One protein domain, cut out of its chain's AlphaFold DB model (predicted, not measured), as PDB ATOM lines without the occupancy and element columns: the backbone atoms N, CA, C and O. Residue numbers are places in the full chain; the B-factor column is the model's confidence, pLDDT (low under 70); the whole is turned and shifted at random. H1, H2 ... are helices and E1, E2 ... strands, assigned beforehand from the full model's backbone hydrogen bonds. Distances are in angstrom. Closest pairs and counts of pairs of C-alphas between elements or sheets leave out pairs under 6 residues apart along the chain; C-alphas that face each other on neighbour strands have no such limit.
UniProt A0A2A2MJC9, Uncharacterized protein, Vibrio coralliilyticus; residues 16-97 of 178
ATOM      1  N   ILE A  16     -22.950 -12.164 -15.295       90.56
ATOM      2  CA  ILE A  16     -23.239 -13.196 -14.313       90.56
ATOM      3  C   ILE A  16     -22.075 -14.169 -14.346       90.56
ATOM      4  O   ILE A  16     -21.740 -14.700 -15.408       90.56
ATOM      5  N   VAL A  17     -21.462 -14.399 -13.193       89.19
ATOM      6  CA  VAL A  17     -20.200 -15.127 -13.096       89.19
ATOM      7  C   VAL A  17     -20.286 -16.165 -11.992       89.19
ATOM      8  O   VAL A  17     -20.831 -15.902 -10.929       89.19
ATOM      9  N   ASP A  18     -19.751 -17.355 -12.249       90.62
ATOM     10  CA  ASP A  18     -19.364 -18.293 -11.201       90.62
ATOM     11  C   ASP A  18     -17.888 -18.014 -10.888       90.62
ATOM     12  O   ASP A  18     -17.046 -18.293 -11.748       90.62
ATOM     13  N   PRO A  19     -17.550 -17.465  -9.707       90.56
ATOM     14  CA  PRO A  19     -16.181 -17.052  -9.403       90.56
ATOM     15  C   PRO A  19     -15.167 -18.188  -9.519       90.56
ATOM     16  O   PRO A  19     -14.049 -17.972  -9.975       90.56
ATOM     17  N   LYS A  20     -15.555 -19.419  -9.161       87.50
ATOM     18  CA  LYS A  20     -14.656 -20.572  -9.254       87.50
ATOM     19  C   LYS A  20     -14.400 -20.949 -10.711       87.50
ATOM     20  O   LYS A  20     -13.271 -21.252 -11.076       87.50
ATOM     21  N   TYR A  21     -15.446 -20.934 -11.531       83.62
ATOM     22  CA  TYR A  21     -15.323 -21.228 -12.958       83.62
ATOM     23  C   TYR A  21     -14.535 -20.137 -13.695       83.62
ATOM     24  O   TYR A  21     -13.749 -20.437 -14.588       83.62
ATOM     25  N   PHE A  22     -14.709 -18.877 -13.293       86.31
ATOM     26  CA  PHE A  22     -13.920 -17.764 -13.808       86.31
ATOM     27  C   PHE A  22     -12.446 -17.884 -13.420       86.31
ATOM     28  O   PHE A  22     -11.581 -17.704 -14.269       86.31
ATOM     29  N   GLU A  23     -12.140 -18.251 -12.178       84.88
ATOM     30  CA  GLU A  23     -10.757 -18.475 -11.750       84.88
ATOM     31  C   GLU A  23     -10.091 -19.598 -12.563       84.88
ATOM     32  O   GLU A  23      -8.968 -19.460 -13.056       84.88
ATOM     33  N   GLU A  24     -10.813 -20.700 -12.764       81.62
ATOM     34  CA  GLU A  24     -10.297 -21.881 -13.457       81.62
ATOM     35  C   GLU A  24     -10.157 -21.664 -14.975       81.62
ATOM     36  O   GLU A  24      -9.153 -22.074 -15.557       81.62
ATOM     37  N   PHE A  25     -11.114 -20.979 -15.615       79.50
ATOM     38  CA  PHE A  25     -11.227 -20.922 -17.084       79.50
ATOM     39  C   PHE A  25     -11.348 -19.512 -17.684       79.50
ATOM     40  O   PHE A  25     -11.561 -19.382 -18.889       79.50
ATOM     41  N   GLY A  26     -11.303 -18.447 -16.882       77.69
ATOM     42  CA  GLY A  26     -11.474 -17.059 -17.341       77.69
ATOM     43  C   GLY A  26     -12.843 -16.763 -17.966       77.69
ATOM     44  O   GLY A  26     -12.984 -15.815 -18.734       77.69
ATOM     45  N   SER A  27     -13.848 -17.601 -17.697       79.88
ATOM     46  CA  SER A  27     -15.125 -17.598 -18.413       79.88
ATOM     47  C   SER A  27     -16.270 -17.059 -17.556       79.88
ATOM     48  O   SER A  27     -16.442 -17.454 -16.402       79.88
ATOM     49  N   ILE A  28     -17.089 -16.185 -18.142       83.31
ATOM     50  CA  ILE A  28     -18.359 -15.742 -17.551       83.31
ATOM     51  C   ILE A  28     -19.466 -16.773 -17.809       83.31
ATOM     52  O   ILE A  28     -19.379 -17.562 -18.748       83.31
ATOM     53  N   VAL A  29     -20.532 -16.737 -17.007       79.25
ATOM     54  CA  VAL A  29     -21.705 -17.602 -17.208       79.25
ATOM     55  C   VAL A  29     -22.652 -16.986 -18.229       79.25
ATOM     56  O   VAL A  29     -23.034 -17.653 -19.179       79.25
ATOM     57  N   ASN A  30     -23.040 -15.720 -18.050       83.12
ATOM     58  CA  ASN A  30     -23.916 -15.008 -18.985       83.12
ATOM     59  C   ASN A  30     -23.700 -13.492 -18.913       83.12
ATOM     60  O   ASN A  30     -23.200 -12.972 -17.921       83.12
ATOM     61  N   GLN A  31     -24.147 -12.775 -19.939       87.06
ATOM     62  CA  GLN A  31     -24.321 -11.321 -19.896       87.06
ATOM     63  C   GLN A  31     -25.801 -10.966 -19.713       87.06
ATOM     64  O   GLN A  31     -26.683 -11.806 -19.890       87.06
ATOM     65  N   THR A  32     -26.095  -9.717 -19.387       89.69
ATOM     66  CA  THR A  32     -27.467  -9.209 -19.263       89.69
ATOM     67  C   THR A  32     -27.808  -8.286 -20.426       89.69
ATOM     68  O   THR A  32     -26.928  -7.701 -21.056       89.69
ATOM     69  N   TYR A  33     -29.095  -8.158 -20.731       89.25
ATOM     70  CA  TYR A  33     -29.589  -7.248 -21.760       89.25
ATOM     71  C   TYR A  33     -30.878  -6.562 -21.304       89.25
ATOM     72  O   TYR A  33     -31.565  -7.037 -20.397       89.25
ATOM     73  N   LEU A  34     -31.206  -5.427 -21.922       89.00
ATOM     74  CA  LEU A  34     -32.425  -4.681 -21.623       89.00
ATOM     75  C   LEU A  34     -33.516  -4.999 -22.647       89.00
ATOM     76  O   LEU A  34     -33.339  -4.777 -23.843       89.00
ATOM     77  N   GLU A  35     -34.688  -5.414 -22.171       87.25
ATOM     78  CA  GLU A  35     -35.880  -5.573 -22.998       87.25
ATOM     79  C   GLU A  35     -37.117  -5.013 -22.298       87.25
ATOM     80  O   GLU A  35     -37.470  -5.400 -21.181       87.25
ATOM     81  N   LYS A  36     -37.817  -4.095 -22.980       86.00
ATOM     82  CA  LYS A  36     -39.049  -3.453 -22.482       86.00
ATOM     83  C   LYS A  36     -38.869  -2.857 -21.072       86.00
ATOM     84  O   LYS A  36     -39.736  -3.010 -20.214       86.00
ATOM     85  N   GLY A  37     -37.720  -2.218 -20.828       83.19
ATOM     86  CA  GLY A  37     -37.380  -1.590 -19.544       83.19
ATOM     87  C   GLY A  37     -37.027  -2.571 -18.419       83.19
ATOM     88  O   GLY A  37     -36.937  -2.155 -17.266       83.19
ATOM     89  N   ARG A  38     -36.846  -3.861 -18.730       83.12
ATOM     90  CA  ARG A  38     -36.441  -4.901 -17.777       83.12
ATOM     91  C   ARG A  38     -35.080  -5.449 -18.166       83.12
ATOM     92  O   ARG A  38     -34.842  -5.738 -19.332       83.12
ATOM     93  N   GLU A  39     -34.215  -5.604 -17.178       88.88
ATOM     94  CA  GLU A  39     -32.935  -6.274 -17.354       88.88
ATOM     95  C   GLU A  39     -33.120  -7.787 -17.221       88.88
ATOM     96  O   GLU A  39     -33.641  -8.277 -16.210       88.88
ATOM     97  N   LEU A  40     -32.702  -8.506 -18.253       87.62
ATOM     98  CA  LEU A  40     -32.908  -9.935 -18.424       87.62
ATOM     99  C   LEU A  40     -31.574 -10.644 -18.680       87.62
ATOM    100  O   LEU A  40     -30.597 -10.031 -19.117       87.62
ATOM    101  N   VAL A  41     -31.529 -11.944 -18.404       85.69
ATOM    102  CA  VAL A  41     -30.355 -12.785 -18.676       85.69
ATOM    103  C   VAL A  41     -30.284 -13.123 -20.164       85.69
ATOM    104  O   VAL A  41     -31.238 -13.652 -20.735       85.69
ATOM    105  N   CYS A  42     -29.148 -12.824 -20.796       78.25
ATOM    106  CA  CYS A  42     -28.861 -13.220 -22.172       78.25
ATOM    107  C   CYS A  42     -28.598 -14.730 -22.228       78.25
ATOM    108  O   CYS A  42     -28.002 -15.280 -21.306       78.25
ATOM    109  N   SER A  43     -29.026 -15.412 -23.294       66.81
ATOM    110  CA  SER A  43     -28.716 -16.835 -23.456       66.81
ATOM    111  C   SER A  43     -27.300 -17.034 -23.984       66.81
ATOM    112  O   SER A  43     -26.954 -16.442 -25.009       66.81
ATOM    113  N   THR A  44     -26.556 -17.968 -23.403       52.59
ATOM    114  CA  THR A  44     -25.441 -18.629 -24.085       52.59
ATOM    115  C   THR A  44     -25.602 -20.147 -24.000       52.59
ATOM    116  O   THR A  44     -26.393 -20.672 -23.218       52.59
ATOM    117  N   SER A  45     -24.983 -20.835 -24.950       41.59
ATOM    118  CA  SER A  45     -25.268 -22.211 -25.338       41.59
ATOM    119  C   SER A  45     -24.790 -23.244 -24.313       41.59
ATOM    120  O   SER A  45     -23.642 -23.676 -24.380       41.59
ATOM    121  N   ASP A  46     -25.691 -23.747 -23.470       39.22
ATOM    122  CA  ASP A  46     -25.575 -25.129 -23.003       39.22
ATOM    123  C   ASP A  46     -25.991 -26.044 -24.162       39.22
ATOM    124  O   ASP A  46     -27.165 -26.375 -24.346       39.22
ATOM    125  N   VAL A  47     -25.026 -26.435 -25.000       34.09
ATOM    126  CA  VAL A  47     -25.211 -27.584 -25.894       34.09
ATOM    127  C   VAL A  47     -25.095 -28.834 -25.031       34.09
ATOM    128  O   VAL A  47     -24.027 -29.430 -24.913       34.09
ATOM    129  N   VAL A  48     -26.200 -29.255 -24.420       35.34
ATOM    130  CA  VAL A  48     -26.314 -30.646 -23.986       35.34
ATOM    131  C   VAL A  48     -26.658 -31.453 -25.233       35.34
ATOM    132  O   VAL A  48     -27.688 -31.236 -25.872       35.34
ATOM    133  N   LEU A  49     -25.760 -32.365 -25.609       30.62
ATOM    134  CA  LEU A  49     -26.027 -33.470 -26.527       30.62
ATOM    135  C   LEU A  49     -27.308 -34.176 -26.062       30.62
ATOM    136  O   LEU A  49     -27.191 -34.997 -25.174       30.62
ATOM    137  N   HIS A  50     -28.491 -33.787 -26.557       33.38
ATOM    138  CA  HIS A  50     -29.764 -34.534 -26.640       33.38
ATOM    139  C   HIS A  50     -30.947 -33.579 -26.931       33.38
ATOM    140  O   HIS A  50     -31.877 -33.458 -26.147       33.38
ATOM    141  N   GLY A  51     -30.930 -32.931 -28.099       38.47
ATOM    142  CA  GLY A  51     -32.137 -32.693 -28.910       38.47
ATOM    143  C   GLY A  51     -33.151 -31.613 -28.508       38.47
ATOM    144  O   GLY A  51     -33.708 -31.021 -29.423       38.47
ATOM    145  N   ASP A  52     -33.356 -31.299 -27.229       39.75
ATOM    146  CA  ASP A  52     -34.371 -30.329 -26.789       39.75
ATOM    147  C   ASP A  52     -33.760 -29.311 -25.814       39.75
ATOM    148  O   ASP A  52     -33.692 -29.522 -24.604       39.75
ATOM    149  N   THR A  53     -33.274 -28.186 -26.342       45.78
ATOM    150  CA  THR A  53     -32.751 -27.080 -25.530       45.78
ATOM    151  C   THR A  53     -33.872 -26.109 -25.178       45.78
ATOM    152  O   THR A  53     -34.181 -25.211 -25.964       45.78
ATOM    153  N   GLU A  54     -34.445 -26.223 -23.982       45.62
ATOM    154  CA  GLU A  54     -34.951 -25.029 -23.304       45.62
ATOM    155  C   GLU A  54     -33.740 -24.302 -22.697       45.62
ATOM    156  O   GLU A  54     -33.068 -24.867 -21.832       45.62
ATOM    157  N   PRO A  55     -33.389 -23.085 -23.152       53.25
ATOM    158  CA  PRO A  55     -32.272 -22.353 -22.576       53.25
ATOM    159  C   PRO A  55     -32.613 -22.010 -21.124       53.25
ATOM    160  O   PRO A  55     -33.486 -21.180 -20.858       53.25
ATOM    161  N   PHE A  56     -31.944 -22.674 -20.182       57.94
ATOM    162  CA  PHE A  56     -32.190 -22.493 -18.760       57.94
ATOM    163  C   PHE A  56     -32.010 -21.017 -18.379       57.94
ATOM    164  O   PHE A  56     -30.913 -20.467 -18.432       57.94
ATOM    165  N   GLY A  57     -33.105 -20.358 -17.997       60.38
ATOM    166  CA  GLY A  57     -33.070 -18.996 -17.474       60.38
ATOM    167  C   GLY A  57     -33.030 -17.854 -18.490       60.38
ATOM    168  O   GLY A  57     -32.905 -16.700 -18.075       60.38
ATOM    169  N   LYS A  58     -33.175 -18.135 -19.790       69.38
ATOM    170  CA  LYS A  58     -33.301 -17.096 -20.821       69.38
ATOM    171  C   LYS A  58     -34.506 -16.187 -20.549       69.38
ATOM    172  O   LYS A  58     -35.567 -16.655 -20.141       69.38
ATOM    173  N   ASP A  59     -34.326 -14.889 -20.784       75.38
ATOM    174  CA  ASP A  59     -35.346 -13.843 -20.641       75.38
ATOM    175  C   ASP A  59     -35.934 -13.746 -19.210       75.38
ATOM    176  O   ASP A  59     -36.940 -13.066 -18.979       75.38
ATOM    177  N   LEU A  60     -35.306 -14.399 -18.218       81.25
ATOM    178  CA  LEU A  60     -35.663 -14.233 -16.815       81.25
ATOM    179  C   LEU A  60     -35.102 -12.914 -16.279       81.25
ATOM    180  O   LEU A  60     -33.981 -12.528 -16.623       81.25
ATOM    181  N   PRO A  61     -35.826 -12.250 -15.360       87.69
ATOM    182  CA  PRO A  61     -35.247 -11.184 -14.560       87.69
ATOM    183  C   PRO A  61     -33.984 -11.679 -13.849       87.69
ATOM    184  O   PRO A  61     -34.015 -12.713 -13.179       87.69
ATOM    185  N   VAL A  62     -32.894 -10.916 -13.950       86.50
ATOM    186  CA  VAL A  62     -31.562 -11.311 -13.449       86.50
ATOM    187  C   VAL A  62     -31.598 -11.799 -11.999       86.50
ATOM    188  O   VAL A  62     -31.057 -12.857 -11.681       86.50
ATOM    189  N   HIS A  63     -32.300 -11.075 -11.123       85.88
ATOM    190  CA  HIS A  63     -32.425 -11.442  -9.711       85.88
ATOM    191  C   HIS A  63     -33.083 -12.818  -9.510       85.88
ATOM    192  O   HIS A  63     -32.644 -13.587  -8.660       85.88
ATOM    193  N   ALA A  64     -34.111 -13.145 -10.299       85.88
ATOM    194  CA  ALA A  64     -34.830 -14.408 -10.192       85.88
ATOM    195  C   ALA A  64     -33.947 -15.576 -10.648       85.88
ATOM    196  O   ALA A  64     -33.904 -16.610  -9.982       85.88
ATOM    197  N   TYR A  65     -33.196 -15.381 -11.735       85.38
ATOM    198  CA  TYR A  65     -32.236 -16.362 -12.230       85.38
ATOM    199  C   TYR A  65     -31.139 -16.667 -11.201       85.38
ATOM    200  O   TYR A  65     -30.942 -17.827 -10.840       85.38
ATOM    201  N   VAL A  66     -30.468 -15.630 -10.684       86.50
ATOM    202  CA  VAL A  66     -29.367 -15.788  -9.719       86.50
ATOM    203  C   VAL A  66     -29.859 -16.425  -8.424       86.50
ATOM    204  O   VAL A  66     -29.250 -17.380  -7.947       86.50
ATOM    205  N   MET A  67     -30.995 -15.971  -7.879       85.44
ATOM    206  CA  MET A  67     -31.580 -16.591  -6.686       85.44
ATOM    207  C   MET A  67     -31.872 -18.075  -6.901       85.44
ATOM    208  O   MET A  67     -31.548 -18.898  -6.048       85.44
ATOM    209  N   HIS A  68     -32.482 -18.430  -8.031       83.62
ATOM    210  CA  HIS A  68     -32.832 -19.813  -8.312       83.62
ATOM    211  C   HIS A  68     -31.588 -20.699  -8.482       83.62
ATOM    212  O   HIS A  68     -31.507 -21.743  -7.833       83.62
ATOM    213  N   ARG A  69     -30.586 -20.267  -9.263       84.06
ATOM    214  CA  ARG A  69     -29.310 -20.994  -9.419       84.06
ATOM    215  C   ARG A  69     -28.586 -21.165  -8.085       84.06
ATOM    216  O   ARG A  69     -28.200 -22.283  -7.753       84.06
ATOM    217  N   ASN A  70     -28.475 -20.104  -7.289       87.88
ATOM    218  CA  ASN A  70     -27.763 -20.148  -6.009       87.88
ATOM    219  C   ASN A  70     -28.482 -21.025  -4.976       87.88
ATOM    220  O   ASN A  70     -27.827 -21.636  -4.138       87.88
ATOM    221  N   ASN A  71     -29.812 -21.140  -5.051       84.56
ATOM    222  CA  ASN A  71     -30.570 -22.066  -4.209       84.56
ATOM    223  C   ASN A  71     -30.357 -23.535  -4.605       84.56
ATOM    224  O   ASN A  71     -30.355 -24.400  -3.731       84.56
ATOM    225  N   MET A  72     -30.195 -23.830  -5.898       82.25
ATOM    226  CA  MET A  72     -29.943 -25.195  -6.374       82.25
ATOM    227  C   MET A  72     -28.502 -25.644  -6.124       82.25
ATOM    228  O   MET A  72     -28.271 -26.784  -5.725       82.25
ATOM    229  N   GLU A  73     -27.531 -24.751  -6.322       83.12
ATOM    230  CA  GLU A  73     -26.103 -25.040  -6.163       83.12
ATOM    231  C   GLU A  73     -25.394 -23.972  -5.305       83.12
ATOM    232  O   GLU A  73     -24.567 -23.213  -5.811       83.12
ATOM    233  N   PRO A  74     -25.621 -23.930  -3.975       82.56
ATOM    234  CA  PRO A  74     -25.040 -22.892  -3.112       82.56
ATOM    235  C   PRO A  74     -23.506 -22.850  -3.107       82.56
ATOM    236  O   PRO A  74     -22.907 -21.821  -2.817       82.56
ATOM    237  N   LYS A  75     -22.850 -23.975  -3.426       84.31
ATOM    238  CA  LYS A  75     -21.382 -24.079  -3.517       84.31
ATOM    239  C   LYS A  75     -20.800 -23.441  -4.785       84.31
ATOM    240  O   LYS A  75     -19.584 -23.313  -4.874       84.31
ATOM    241  N   ARG A  76     -21.650 -23.095  -5.753       82.19
ATOM    242  CA  ARG A  76     -21.318 -22.417  -7.014       82.19
ATOM    243  C   ARG A  76     -22.178 -21.163  -7.149       82.19
ATOM    244  O   ARG A  76     -22.820 -20.934  -8.174       82.19
ATOM    245  N   ALA A  77     -22.268 -20.409  -6.054       88.00
ATOM    246  CA  ALA A  77     -23.070 -19.201  -6.009       88.00
ATOM    247  C   ALA A  77     -22.572 -18.212  -7.069       88.00
ATOM    248  O   ALA A  77     -21.395 -17.867  -7.113       88.00
ATOM    249  N   LEU A  78     -23.496 -17.786  -7.920       90.31
ATOM    250  CA  LEU A  78     -23.265 -16.801  -8.952       90.31
ATOM    251  C   LEU A  78     -23.186 -15.404  -8.344       90.31
ATOM    252  O   LEU A  78     -23.978 -15.049  -7.462       90.31
ATOM    253  N   GLU A  79     -22.285 -14.609  -8.900       93.50
ATOM    254  CA  GLU A  79     -22.120 -13.184  -8.656       93.50
ATOM    255  C   GLU A  79     -22.549 -12.375  -9.885       93.50
ATOM    256  O   GLU A  79     -22.663 -12.898 -10.996       93.50
ATOM    257  N   ILE A  80     -22.815 -11.085  -9.671       92.88
ATOM    258  CA  ILE A  80     -23.107 -10.130 -10.739       92.88
ATOM    259  C   ILE A  80     -22.021  -9.064 -10.701       92.88
ATOM    260  O   ILE A  80     -21.912  -8.335  -9.716       92.88
ATOM    261  N   TRP A  81     -21.255  -8.961 -11.777       93.25
ATOM    262  CA  TRP A  81     -20.209  -7.964 -11.954       93.25
ATOM    263  C   TRP A  81     -20.649  -6.932 -12.989       93.25
ATOM    264  O   TRP A  81     -21.318  -7.262 -13.971       93.25
ATOM    265  N   ASP A  82     -20.304  -5.670 -12.767       94.12
ATOM    266  CA  ASP A  82     -20.334  -4.673 -13.834       94.12
ATOM    267  C   ASP A  82     -19.090  -4.804 -14.729       94.12
ATOM    268  O   ASP A  82     -18.219  -5.645 -14.500       94.12
ATOM    269  N   GLU A  83     -19.047  -4.011 -15.796       88.94
ATOM    270  CA  GLU A  83     -17.947  -4.019 -16.764       88.94
ATOM    271  C   GLU A  83     -16.600  -3.665 -16.126       88.94
ATOM    272  O   GLU A  83     -15.608  -4.341 -16.388       88.94
ATOM    273  N   ASP A  84     -16.567  -2.672 -15.236       93.56
ATOM    274  CA  ASP A  84     -15.335  -2.251 -14.565       93.56
ATOM    275  C   ASP A  84     -14.794  -3.363 -13.651       93.56
ATOM    276  O   ASP A  84     -13.601  -3.673 -13.678       93.56
ATOM    277  N   THR A  85     -15.675  -4.027 -12.893       94.31
ATOM    278  CA  THR A  85     -15.317  -5.173 -12.045       94.31
ATOM    279  C   THR A  85     -14.835  -6.352 -12.881       94.31
ATOM    280  O   THR A  85     -13.824  -6.966 -12.538       94.31
ATOM    281  N   LEU A  86     -15.527  -6.671 -13.982       88.56
ATOM    282  CA  LEU A  86     -15.111  -7.749 -14.878       88.56
ATOM    283  C   LEU A  86     -13.723  -7.464 -15.458       88.56
ATOM    284  O   LEU A  86     -12.864  -8.338 -15.407       88.56
ATOM    285  N   ASN A  87     -13.491  -6.255 -15.967       89.12
ATOM    286  CA  ASN A  87     -12.211  -5.878 -16.561       89.12
ATOM    287  C   ASN A  87     -11.070  -5.965 -15.543       89.12
ATOM    288  O   ASN A  87     -10.044  -6.571 -15.842       89.12
ATOM    289  N   ALA A  88     -11.274  -5.456 -14.325       91.00
ATOM    290  CA  ALA A  88     -10.287  -5.568 -13.254       91.00
ATOM    291  C   ALA A  88      -9.988  -7.036 -12.895       91.00
ATOM    292  O   ALA A  88      -8.832  -7.405 -12.704       91.00
ATOM    293  N   LYS A  89     -11.016  -7.896 -12.843       90.12
ATOM    294  CA  LYS A  89     -10.859  -9.331 -12.561       90.12
ATOM    295  C   LYS A  89     -10.168 -10.087 -13.692       90.12
ATOM    296  O   LYS A  89      -9.372 -10.986 -13.427       90.12
ATOM    297  N   VAL A  90     -10.450  -9.726 -14.942       87.56
ATOM    298  CA  VAL A  90      -9.750 -10.265 -16.112       87.56
ATOM    299  C   VAL A  90      -8.282  -9.859 -16.071       87.56
ATOM    300  O   VAL A  90      -7.427 -10.720 -16.237       87.56
ATOM    301  N   GLU A  91      -7.972  -8.591 -15.806       88.00
ATOM    302  CA  GLU A  91      -6.593  -8.107 -15.704       88.00
ATOM    303  C   GLU A  91      -5.819  -8.816 -14.583       88.00
ATOM    304  O   GLU A  91      -4.746  -9.363 -14.837       88.00
ATOM    305  N   GLU A  92      -6.403  -8.910 -13.382       90.44
ATOM    306  CA  GLU A  92      -5.837  -9.654 -12.248       90.44
ATOM    307  C   GLU A  92      -5.520 -11.107 -12.632       90.44
ATOM    308  O   GLU A  92      -4.428 -11.611 -12.355       90.44
ATOM    309  N   ARG A  93      -6.448 -11.776 -13.326       86.44
ATOM    310  CA  ARG A  93      -6.258 -13.164 -13.752       86.44
ATOM    311  C   ARG A  93      -5.181 -13.303 -14.824       86.44
ATOM    312  O   ARG A  93      -4.384 -14.238 -14.762       86.44
ATOM    313  N   MET A  94      -5.154 -12.401 -15.802       86.94
ATOM    314  CA  MET A  94      -4.154 -12.395 -16.872       86.94
ATOM    315  C   MET A  94      -2.749 -12.188 -16.298       86.94
ATOM    316  O   MET A  94      -1.826 -12.896 -16.691       86.94
ATOM    317  N   GLU A  95      -2.598 -11.288 -15.326       90.50
ATOM    318  CA  GLU A  95      -1.326 -11.070 -14.634       90.50
ATOM    319  C   GLU A  95      -0.933 -12.274 -13.770       90.50
ATOM    320  O   GLU A  95       0.214 -12.715 -13.802       90.50
ATOM    321  N   SER A  96      -1.892 -12.883 -13.065       89.69
ATOM    322  CA  SER A  96      -1.662 -14.126 -12.319       89.69
ATOM    323  C   SER A  96      -1.156 -15.259 -13.223       89.69
ATOM    324  O   SER A  96      -0.204 -15.942 -12.854       89.69
ATOM    325  N   LEU A  97      -1.731 -15.437 -14.418       88.56
ATOM    326  CA  LEU A  97      -1.271 -16.444 -15.383       88.56
ATOM    327  C   LEU A  97       0.174 -16.201 -15.824       88.56
ATOM    328  O   LEU A  97       0.937 -17.153 -15.965       88.56
TER     329      LEU A  97
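This is residues 16 to 97 of the 178 residues of an uncharacterized protein of Vibrio coralliilyticus (UniProt A0A2A2MJC9). A small two-stranded hairpin, E1 and E2, with the first turns of H2 beside it makes one end of an openly built domain, and helices H1 and H3 make the other. Between the ends runs the short strand E3, paired with residues 16 to 17, while a long loop, residues 42 to 61, swings away from the hairpin and returns to H2. The printed part has 82 residues, with three named helices and three named strands in the order H1, E1, E2, H2, E3, H3, and its class is mixed, helices and strands. The sheet, E1 - E2, is antiparallel. The whole is only just compact, close to loose, with a radius of gyration of the C-alphas of 13.8 A and spans of 39 by 34 by 22 A.

H1 is residues 19 to 25, 9.9 A long, beginning at C-alpha 19 (-16.181, -17.052, -9.403). E1 is residues 30 to 35, 15.8 A, and E2 residues 38 to 41, 10.0 A. H2 is residues 62 to 72, 15.7 A. E3 is residues 79 to 81, 6.5 A. H3, residues 83 to 97, 20.8 A, ends at C-alpha 97 (-1.271, -16.444, -15.383).

E1 and E2 form a hairpin, with N 33 and O 40 within hydrogen-bond range at 2.9 A. The closest C-alphas of E2 and H2, Leu 40 and Val 62, are 5.3 A apart. E3 pairs with no named strand. H1 and H3 are close but not clearly touching, the closest C-alphas being Glu 23 and Arg 93 at 7.2 A, with a steep tilt of 49 degrees, the same way. H2 and H3 are apart. In H1, H2 and H3 every O i to N i+4 pair is within hydrogen-bond range.

The C-alphas farthest apart, Lys 36 and Leu 97, are 40.6 A apart. The printed part has no cut. The link from E2 to H2 is long, 20 residues. Residues 43 to 58 are under 70 in pLDDT; the mean of the printed part is 78.7.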